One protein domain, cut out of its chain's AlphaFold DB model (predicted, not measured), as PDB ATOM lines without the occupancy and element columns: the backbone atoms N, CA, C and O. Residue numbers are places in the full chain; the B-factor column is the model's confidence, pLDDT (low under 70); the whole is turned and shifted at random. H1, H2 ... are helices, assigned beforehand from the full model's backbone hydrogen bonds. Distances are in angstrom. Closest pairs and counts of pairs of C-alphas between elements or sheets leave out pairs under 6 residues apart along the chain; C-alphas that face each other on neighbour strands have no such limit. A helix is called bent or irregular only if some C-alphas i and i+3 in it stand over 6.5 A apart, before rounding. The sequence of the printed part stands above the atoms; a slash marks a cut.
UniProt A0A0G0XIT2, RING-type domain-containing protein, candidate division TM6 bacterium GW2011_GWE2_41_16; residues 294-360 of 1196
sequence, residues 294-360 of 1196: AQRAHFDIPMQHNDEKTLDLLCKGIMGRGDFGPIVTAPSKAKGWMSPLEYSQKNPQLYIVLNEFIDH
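Overview. This is residues 294 to 360 of the 1196 residues of the protein "RING-type domain-containing protein" of candidate division TM6 bacterium GW2011_GWE2_41_16 (UniProt A0A0G0XIT2). Two helical layers pack on each other: H1 and H2 form a hairpin, and behind it H4 and H5 make a V, with H4 beside H1 and H5 beside H2. The short helix H3 lies by the first residues of H4, and the long link between H3 and H4 loops outward around Lys 333 to Lys 335. The printed part has 67 residues with five named helices, H1 to H5 in order along the chain, and no named strand; the class is all helix. It is compact, with a radius of gyration of the C-alphas of 10.8 A, and rounded, spanning 31 by 26 by 18 A.

Along the chain. H1 is residues 297 to 305, 13.1 A from first to last C-alpha, and begins with C-alpha 297 at (74.066, 19.079, 136.046). It is neither bent nor irregular, but only just: C-alphas 298 and 301 are 6.0 A apart. H2 follows as residues 308 to 319, 16.5 A long. H3 is residues 324 to 328, 6.3 A long. H4 is residues 340 to 346, 10.2 A long, with C-alpha 340 at (73.128, 25.089, 143.198). H5, the longest helix, is residues 348 to 360, 18.1 A long, and ends with C-alpha 360 at (56.863, 30.825, 147.972).

Arrangement. H4 is the hub, touching H1, H3 and H5. H4 and H1 run the same way at a shallow tilt of 19 degrees, the closest C-alphas being those of Phe 299 and Pro 340, 6.2 A apart. H4 and H5 run opposite ways at a steep tilt of 46 degrees; H5 touches H4 with residues 350 to 354 alone, and the closest C-alphas, of Ser 344 and Tyr 351, are 4.7 A apart. H3 and H4 only just touch, with 3 pairs of C-alphas within 8 A, the closest being those of Val 328 and Pro 340 at 5.1 A. H1 and H2 form a helical hairpin, touching at a shallow tilt of 18 degrees, with the C-alphas of Pro 302 and Thr 310 closest at 6.0 A. H2 touches H5 at a shallow tilt of 29 degrees, the same way, with the C-alphas of Glu 308 and Leu 350 closest at 6.5 A. H3 and H5 are apart, as are H2 and H4. Each O i to N i+4 pair is within hydrogen-bond range in H2, H3 and H5, against 3 of 5 in H1 and 2 of 3 in H4.

Size, cuts and confidence. The two C-alphas farthest apart, those of Lys 335 and His 360, are 31.8 A apart. The printed part has no cut. The link from H3 to H4, 11 residues, is long; the other links are tight. The mean pLDDT of the printed part is 76.3, and 15 residues are under 70, among them residues 294 to 296 and 330 to 336.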
ATOM      1  N   ALA A 294      65.801  14.830 137.404       56.91
ATOM      2  CA  ALA A 294      66.645  15.881 136.852       56.91
ATOM      3  C   ALA A 294      68.022  15.739 137.515       56.91
ATOM      4  O   ALA A 294      68.139  15.849 138.739       56.91
ATOM      5  N   GLN A 295      69.055  15.431 136.731       69.81
ATOM      6  CA  GLN A 295      70.422  15.368 137.242       69.81
ATOM      7  C   GLN A 295      70.872  16.761 137.709       69.81
ATOM      8  O   GLN A 295      70.475  17.767 137.126       69.81
ATOM      9  N   ARG A 296      71.724  16.844 138.744       67.62
ATOM     10  CA  ARG A 296      72.181  18.146 139.284       67.62
ATOM     11  C   ARG A 296      72.865  19.033 138.229       67.62
ATOM     12  O   ARG A 296      72.716  20.245 138.306       67.62
ATOM     13  N   ALA A 297      73.481  18.417 137.214       78.50
ATOM     14  CA  ALA A 297      74.066  19.079 136.046       78.50
ATOM     15  C   ALA A 297      73.131  20.100 135.363       78.50
ATOM     16  O   ALA A 297      73.610  21.110 134.851       78.50
ATOM     17  N   HIS A 298      71.811  19.883 135.414       88.44
ATOM     18  CA  HIS A 298      70.821  20.808 134.855       88.44
ATOM     19  C   HIS A 298      70.743  22.154 135.569       88.44
ATOM     20  O   HIS A 298      70.255  23.116 135.000       88.44
ATOM     21  N   PHE A 299      71.205  22.258 136.817       89.44
ATOM     22  CA  PHE A 299      71.314  23.554 137.490       89.44
ATOM     23  C   PHE A 299      72.613  24.269 137.127       89.44
ATOM     24  O   PHE A 299      72.630  25.495 137.029       89.44
ATOM     25  N   ASP A 300      73.689  23.515 136.897       85.94
ATOM     26  CA  ASP A 300      75.030  24.065 136.730       85.94
ATOM     27  C   ASP A 300      75.158  24.912 135.447       85.94
ATOM     28  O   ASP A 300      75.769  25.980 135.473       85.94
ATOM     29  N   ILE A 301      74.537  24.485 134.341       88.75
ATOM     30  CA  ILE A 301      74.527  25.205 133.052       88.75
ATOM     31  C   ILE A 301      73.773  26.554 133.138       88.75
ATOM     32  O   ILE A 301      74.392  27.590 132.868       88.75
ATOM     33  N   PRO A 302      72.492  26.615 133.570       88.88
ATOM     34  CA  PRO A 302      71.795  27.879 133.818       88.88
ATOM     35  C   PRO A 302      72.576  28.819 134.731       88.88
ATOM     36  O   PRO A 302      72.565  30.032 134.534       88.88
ATOM     37  N   MET A 303      73.251  28.268 135.741       89.25
ATOM     38  CA  MET A 303      74.017  29.035 136.715       89.25
ATOM     39  C   MET A 303      75.293  29.632 136.128       89.25
ATOM     40  O   MET A 303      75.567  30.809 136.359       89.25
ATOM     41  N   GLN A 304      76.027  28.885 135.303       85.19
ATOM     42  CA  GLN A 304      77.163  29.415 134.540       85.19
ATOM     43  C   GLN A 304      76.743  30.541 133.581       85.19
ATOM     44  O   GLN A 304      77.503  31.486 133.369       85.19
ATOM     45  N   HIS A 305      75.518  30.486 133.052       86.19
ATOM     46  CA  HIS A 305      74.967  31.502 132.152       86.19
ATOM     47  C   HIS A 305      74.162  32.623 132.831       86.19
ATOM     48  O   HIS A 305      73.808  33.599 132.169       86.19
ATOM     49  N   ASN A 306      73.899  32.519 134.136       89.12
ATOM     50  CA  ASN A 306      72.996  33.382 134.901       89.12
ATOM     51  C   ASN A 306      71.549  33.458 134.355       89.12
ATOM     52  O   ASN A 306      70.907  34.504 134.441       89.12
ATOM     53  N   ASP A 307      71.022  32.366 133.796       91.81
ATOM     54  CA  ASP A 307      69.683  32.336 133.197       91.81
ATOM     55  C   ASP A 307      68.581  32.028 134.229       91.81
ATOM     56  O   ASP A 307      68.235  30.880 134.525       91.81
ATOM     57  N   GLU A 308      67.999  33.107 134.749       91.38
ATOM     58  CA  GLU A 308      66.875  33.123 135.691       91.38
ATOM     59  C   GLU A 308      65.639  32.348 135.198       91.38
ATOM     60  O   GLU A 308      64.955  31.709 136.000       91.38
ATOM     61  N   LYS A 309      65.340  32.373 133.891       91.50
ATOM     62  CA  LYS A 309      64.139  31.734 133.319       91.50
ATOM     63  C   LYS A 309      64.325  30.235 133.156       91.50
ATOM     64  O   LYS A 309      63.408  29.465 133.432       91.50
ATOM     65  N   THR A 310      65.516  29.829 132.731       91.94
ATOM     66  CA  THR A 310      65.938  28.427 132.683       91.94
ATOM     67  C   THR A 310      65.879  27.817 134.090       91.94
ATOM     68  O   THR A 310      65.298  26.746 134.264       91.94
ATOM     69  N   LEU A 311      66.340  28.537 135.123       91.31
ATOM     70  CA  LEU A 311      66.195  28.108 136.522       91.31
ATOM     71  C   LEU A 311      64.737  28.030 136.988       91.31
ATOM     72  O   LEU A 311      64.348  27.016 137.558       91.31
ATOM     73  N   ASP A 312      63.919  29.052 136.732       90.88
ATOM     74  CA  ASP A 312      62.491  29.049 137.075       90.88
ATOM     75  C   ASP A 312      61.746  27.845 136.462       90.88
ATOM     76  O   ASP A 312      61.000  27.147 137.156       90.88
ATOM     77  N   LEU A 313      62.004  27.542 135.184       91.12
ATOM     78  CA  LEU A 313      61.439  26.383 134.487       91.12
ATOM     79  C   LEU A 313      61.862  25.049 135.117       91.12
ATOM     80  O   LEU A 313      61.010  24.186 135.344       91.12
ATOM     81  N   LEU A 314      63.147  24.879 135.434       90.38
ATOM     82  CA  LEU A 314      63.663  23.664 136.072       90.38
ATOM     83  C   LEU A 314      63.097  23.475 137.478       90.38
ATOM     84  O   LEU A 314      62.583  22.405 137.810       90.38
ATOM     85  N   CYS A 315      63.116  24.533 138.286       88.00
ATOM     86  CA  CYS A 315      62.548  24.552 139.626       88.00
ATOM     87  C   CYS A 315      61.048  24.181 139.608       88.00
ATOM     88  O   CYS A 315      60.613  23.338 140.400       88.00
ATOM     89  N   LYS A 316      60.270  24.716 138.652       87.12
ATOM     90  CA  LYS A 316      58.860  24.342 138.423       87.12
ATOM     91  C   LYS A 316      58.704  22.875 138.013       87.12
ATOM     92  O   LYS A 316      57.898  22.162 138.611       87.12
ATOM     93  N   GLY A 317      59.498  22.401 137.050       84.44
ATOM     94  CA  GLY A 317      59.456  21.018 136.563       84.44
ATOM     95  C   GLY A 317      59.865  19.964 137.603       84.44
ATOM     96  O   GLY A 317      59.415  18.820 137.533       84.44
ATOM     97  N   ILE A 318      60.691  20.329 138.586       83.12
ATOM     98  CA  ILE A 318      61.173  19.426 139.646       83.12
ATOM     99  C   ILE A 318      60.220  19.386 140.845       83.12
ATOM    100  O   ILE A 318      59.999  18.315 141.416       83.12
ATOM    101  N   MET A 319      59.594  20.507 141.222       70.06
ATOM    102  CA  MET A 319      58.674  20.521 142.368       70.06
ATOM    103  C   MET A 319      57.448  19.623 142.201       70.06
ATOM    104  O   MET A 319      56.958  19.111 143.207       70.06
ATOM    105  N   GLY A 320      57.001  19.362 140.968       73.00
ATOM    106  CA  GLY A 320      55.940  18.385 140.694       73.00
ATOM    107  C   GLY A 320      56.264  16.953 141.154       73.00
ATOM    108  O   GLY A 320      55.349  16.151 141.304       73.00
ATOM    109  N   ARG A 321      57.544  16.636 141.411       69.25
ATOM    110  CA  ARG A 321      58.019  15.313 141.869       69.25
ATOM    111  C   ARG A 321      58.400  15.276 143.356       69.25
ATOM    112  O   ARG A 321      58.318  14.230 143.986       69.25
ATOM    113  N   GLY A 322      58.741  16.426 143.945       70.69
ATOM    114  CA  GLY A 322      59.015  16.575 145.383       70.69
ATOM    115  C   GLY A 322      60.486  16.459 145.808       70.69
ATOM    116  O   GLY A 322      60.794  16.789 146.956       70.69
ATOM    117  N   ASP A 323      61.393  16.095 144.895       68.50
ATOM    118  CA  ASP A 323      62.829  15.840 145.141       68.50
ATOM    119  C   ASP A 323      63.707  17.100 145.320       68.50
ATOM    120  O   ASP A 323      64.931  17.014 145.392       68.50
ATOM    121  N   PHE A 324      63.100  18.288 145.390       75.19
ATOM    122  CA  PHE A 324      63.782  19.588 145.298       75.19
ATOM    123  C   PHE A 324      64.956  19.769 146.285       75.19
ATOM    124  O   PHE A 324      66.027  20.231 145.897       75.19
ATOM    125  N   GLY A 325      64.782  19.373 147.553       73.88
ATOM    126  CA  GLY A 325      65.780  19.591 148.612       73.88
ATOM    127  C   GLY A 325      67.145  18.952 148.310       73.88
ATOM    128  O   GLY A 325      68.115  19.685 148.125       73.88
ATOM    129  N   PRO A 326      67.239  17.610 148.196       76.69
ATOM    130  CA  PRO A 326      68.493  16.906 147.899       76.69
ATOM    131  C   PRO A 326      69.145  17.232 146.544       76.69
ATOM    132  O   PRO A 326      70.261  16.774 146.289       76.69
ATOM    133  N   ILE A 327      68.467  17.967 145.659       77.06
ATOM    134  CA  ILE A 327      69.015  18.426 144.377       77.06
ATOM    135  C   ILE A 327      69.701  19.790 144.546       77.06
ATOM    136  O   ILE A 327      70.820  19.958 144.069       77.06
ATOM    137  N   VAL A 328      69.076  20.726 145.270       75.62
ATOM    138  CA  VAL A 328      69.539  22.123 145.397       75.62
ATOM    139  C   VAL A 328      70.611  22.326 146.478       75.62
ATOM    140  O   VAL A 328      71.470  23.190 146.317       75.62
ATOM    141  N   THR A 329      70.591  21.556 147.574       71.38
ATOM    142  CA  THR A 329      71.427  21.839 148.764       71.38
ATOM    143  C   THR A 329      72.712  21.021 148.892       71.38
ATOM    144  O   THR A 329      73.472  21.246 149.830       71.38
ATOM    145  N   ALA A 330      72.950  20.040 148.019       69.06
ATOM    146  CA  ALA A 330      74.032  19.071 148.194       69.06
ATOM    147  C   ALA A 330      75.051  19.141 147.039       69.06
ATOM    148  O   ALA A 330      74.647  18.977 145.881       69.06
ATOM    149  N   PRO A 331      76.359  19.317 147.321       60.31
ATOM    150  CA  PRO A 331      77.390  19.450 146.291       60.31
ATOM    151  C   PRO A 331      77.494  18.191 145.423       60.31
ATOM    152  O   PRO A 331      77.071  17.094 145.814       60.31
ATOM    153  N   SER A 332      78.013  18.343 144.204       55.28
ATOM    154  CA  SER A 332      78.048  17.247 143.232       55.28
ATOM    155  C   SER A 332      78.968  16.102 143.670       55.28
ATOM    156  O   SER A 332      79.969  16.299 144.356       55.28
ATOM    157  N   LYS A 333      78.679  14.881 143.196       49.31
ATOM    158  CA  LYS A 333      79.640  13.766 143.282       49.31
ATOM    159  C   LYS A 333      80.843  13.966 142.345       49.31
ATOM    160  O   LYS A 333      81.872  13.323 142.540       49.31
ATOM    161  N   ALA A 334      80.738  14.862 141.359       55.97
ATOM    162  CA  ALA A 334      81.882  15.345 140.597       55.97
ATOM    163  C   ALA A 334      82.702  16.319 141.464       55.97
ATOM    164  O   ALA A 334      82.230  17.403 141.809       55.97
ATOM    165  N   LYS A 335      83.936  15.933 141.825       39.66
ATOM    166  CA  LYS A 335      84.830  16.763 142.651       39.66
ATOM    167  C   LYS A 335      85.013  18.155 142.028       39.66
ATOM    168  O   LYS A 335      85.469  18.256 140.894       39.66
ATOM    169  N   GLY A 336      84.711  19.201 142.799       64.88
ATOM    170  CA  GLY A 336      84.941  20.606 142.433       64.88
ATOM    171  C   GLY A 336      83.694  21.416 142.057       64.88
ATOM    172  O   GLY A 336      83.806  22.631 141.924       64.88
ATOM    173  N   TRP A 337      82.519  20.791 141.924       71.12
ATOM    174  CA  TRP A 337      81.275  21.501 141.600       71.12
ATOM    175  C   TRP A 337      80.501  21.849 142.878       71.12
ATOM    176  O   TRP A 337      80.120  20.960 143.648       71.12
ATOM    177  N   MET A 338      80.289  23.151 143.084       77.50
ATOM    178  CA  MET A 338      79.463  23.720 144.157       77.50
ATOM    179  C   MET A 338      78.008  23.240 144.045       77.50
ATOM    180  O   MET A 338      77.553  22.913 142.951       77.50
ATOM    181  N   SER A 339      77.257  23.211 145.148       82.38
ATOM    182  CA  SER A 339      75.804  23.007 145.049       82.38
ATOM    183  C   SER A 339      75.110  24.195 144.358       82.38
ATOM    184  O   SER A 339      75.623  25.320 144.398       82.38
ATOM    185  N   PRO A 340      73.912  23.996 143.775       79.38
ATOM    186  CA  PRO A 340      73.128  25.089 143.198       79.38
ATOM    187  C   PRO A 340      72.892  26.260 144.173       79.38
ATOM    188  O   PRO A 340      72.893  27.426 143.776       79.38
ATOM    189  N   LEU A 341      72.749  25.970 145.471       77.81
ATOM    190  CA  LEU A 341      72.620  26.989 146.515       77.81
ATOM    191  C   LEU A 341      73.945  27.720 146.816       77.81
ATOM    192  O   LEU A 341      73.943  28.936 146.990       77.81
ATOM    193  N   GLU A 342      75.081  27.020 146.857       78.12
ATOM    194  CA  GLU A 342      76.410  27.642 147.018       78.12
ATOM    195  C   GLU A 342      76.766  28.549 145.831       78.12
ATOM    196  O   GLU A 342      77.313  29.639 146.017       78.12
ATOM    197  N   TYR A 343      76.440  28.122 144.605       78.75
ATOM    198  CA  TYR A 343      76.670  28.935 143.415       78.75
ATOM    199  C   TYR A 343      75.779  30.182 143.425       78.75
ATOM    200  O   TYR A 343      76.271  31.292 143.209       78.75
ATOM    201  N   SER A 344      74.483  30.044 143.737       78.12
ATOM    202  CA  SER A 344      73.588  31.205 143.806       78.12
ATOM    203  C   SER A 344      74.025  32.201 144.884       78.12
ATOM    204  O   SER A 344      73.995  33.403 144.647       78.12
ATOM    205  N   GLN A 345      74.582  31.750 146.013       70.69
ATOM    206  CA  GLN A 345      75.175  32.651 147.010       70.69
ATOM    207  C   GLN A 345      76.318  33.530 146.456       70.69
ATOM    208  O   GLN A 345      76.563  34.604 147.022       70.69
ATOM    209  N   LYS A 346      76.972  33.153 145.348       75.00
ATOM    210  CA  LYS A 346      77.975  33.978 144.648       75.00
ATOM    211  C   LYS A 346      77.377  34.946 143.616       75.00
ATOM    212  O   LYS A 346      78.023  35.949 143.324       75.00
ATOM    213  N   ASN A 347      76.147  34.736 143.134       73.19
ATOM    214  CA  ASN A 347      75.443  35.675 142.247       73.19
ATOM    215  C   ASN A 347      74.147  36.231 142.890       73.19
ATOM    216  O   ASN A 347      73.152  35.509 142.982       73.19
ATOM    217  N   PRO A 348      74.099  37.531 143.256       71.88
ATOM    218  CA  PRO A 348      72.926  38.157 143.872       71.88
ATOM    219  C   PRO A 348      71.587  37.955 143.146       71.88
ATOM    220  O   PRO A 348      70.577  37.831 143.830       71.88
ATOM    221  N   GLN A 349      71.560  37.891 141.810       71.44
ATOM    222  CA  GLN A 349      70.306  37.728 141.062       71.44
ATOM    223  C   GLN A 349      69.784  36.288 141.142       71.44
ATOM    224  O   GLN A 349      68.624  36.051 141.476       71.44
ATOM    225  N   LEU A 350      70.671  35.304 140.959       75.00
ATOM    226  CA  LEU A 350      70.318  33.886 141.096       75.00
ATOM    227  C   LEU A 350      69.896  33.542 142.528       75.00
ATOM    228  O   LEU A 350      69.032  32.691 142.732       75.00
ATOM    229  N   TYR A 351      70.482  34.224 143.516       76.81
ATOM    230  CA  TYR A 351      70.075  34.127 144.915       76.81
ATOM    231  C   TYR A 351      68.644  34.632 145.146       76.81
ATOM    232  O   TYR A 351      67.913  34.007 145.909       76.81
ATOM    233  N   ILE A 352      68.223  35.720 144.482       75.50
ATOM    234  CA  ILE A 352      66.838  36.216 144.554       75.50
ATOM    235  C   ILE A 352      65.884  35.182 143.959       75.50
ATOM    236  O   ILE A 352      64.972  34.754 144.660       75.50
ATOM    237  N   VAL A 353      66.136  34.706 142.733       73.56
ATOM    238  CA  VAL A 353      65.269  33.708 142.075       73.56
ATOM    239  C   VAL A 353      65.120  32.448 142.928       73.56
ATOM    240  O   VAL A 353      64.002  31.989 143.148       73.56
ATOM    241  N   LEU A 354      66.215  31.904 143.470       74.06
ATOM    242  CA  LEU A 354      66.149  30.717 144.328       74.06
ATOM    243  C   LEU A 354      65.486  30.978 145.685       74.06
ATOM    244  O   LEU A 354      64.737  30.118 146.147       74.06
ATOM    245  N   ASN A 355      65.701  32.137 146.314       72.00
ATOM    246  CA  ASN A 355      65.048  32.449 147.586       72.00
ATOM    247  C   ASN A 355      63.557  32.741 147.428       72.00
ATOM    248  O   ASN A 355      62.780  32.200 148.207       72.00
ATOM    249  N   GLU A 356      63.132  33.512 146.422       75.06
ATOM    250  CA  GLU A 356      61.705  33.717 146.142       75.06
ATOM    251  C   GLU A 356      61.009  32.371 145.893       75.06
ATOM    252  O   GLU A 356      59.918  32.128 146.409       75.06
ATOM    253  N   PHE A 357      61.679  31.444 145.202       67.38
ATOM    254  CA  PHE A 357      61.174  30.092 144.973       67.38
ATOM    255  C   PHE A 357      61.079  29.243 146.257       67.38
ATOM    256  O   PHE A 357      60.095  28.529 146.463       67.38
ATOM    257  N   ILE A 358      62.068  29.337 147.153       74.69
ATOM    258  CA  ILE A 358      62.058  28.672 148.469       74.69
ATOM    259  C   ILE A 358      60.948  29.255 149.366       74.69
ATOM    260  O   ILE A 358      60.154  28.504 149.948       74.69
ATOM    261  N   ASP A 359      60.845  30.583 149.437       65.88
ATOM    262  CA  ASP A 359      59.902  31.315 150.287       65.88
ATOM    263  C   ASP A 359      58.448  31.157 149.828       65.88
ATOM    264  O   ASP A 359      57.540  31.074 150.665       65.88
ATOM    265  N   HIS A 360      58.202  31.052 148.519       62.31
ATOM    266  CA  HIS A 360      56.863  30.825 147.972       62.31
ATOM    267  C   HIS A 360      56.312  29.428 148.340       62.31
ATOM    268  O   HIS A 360      55.092  29.246 148.412       62.31
TER     269      HIS A 360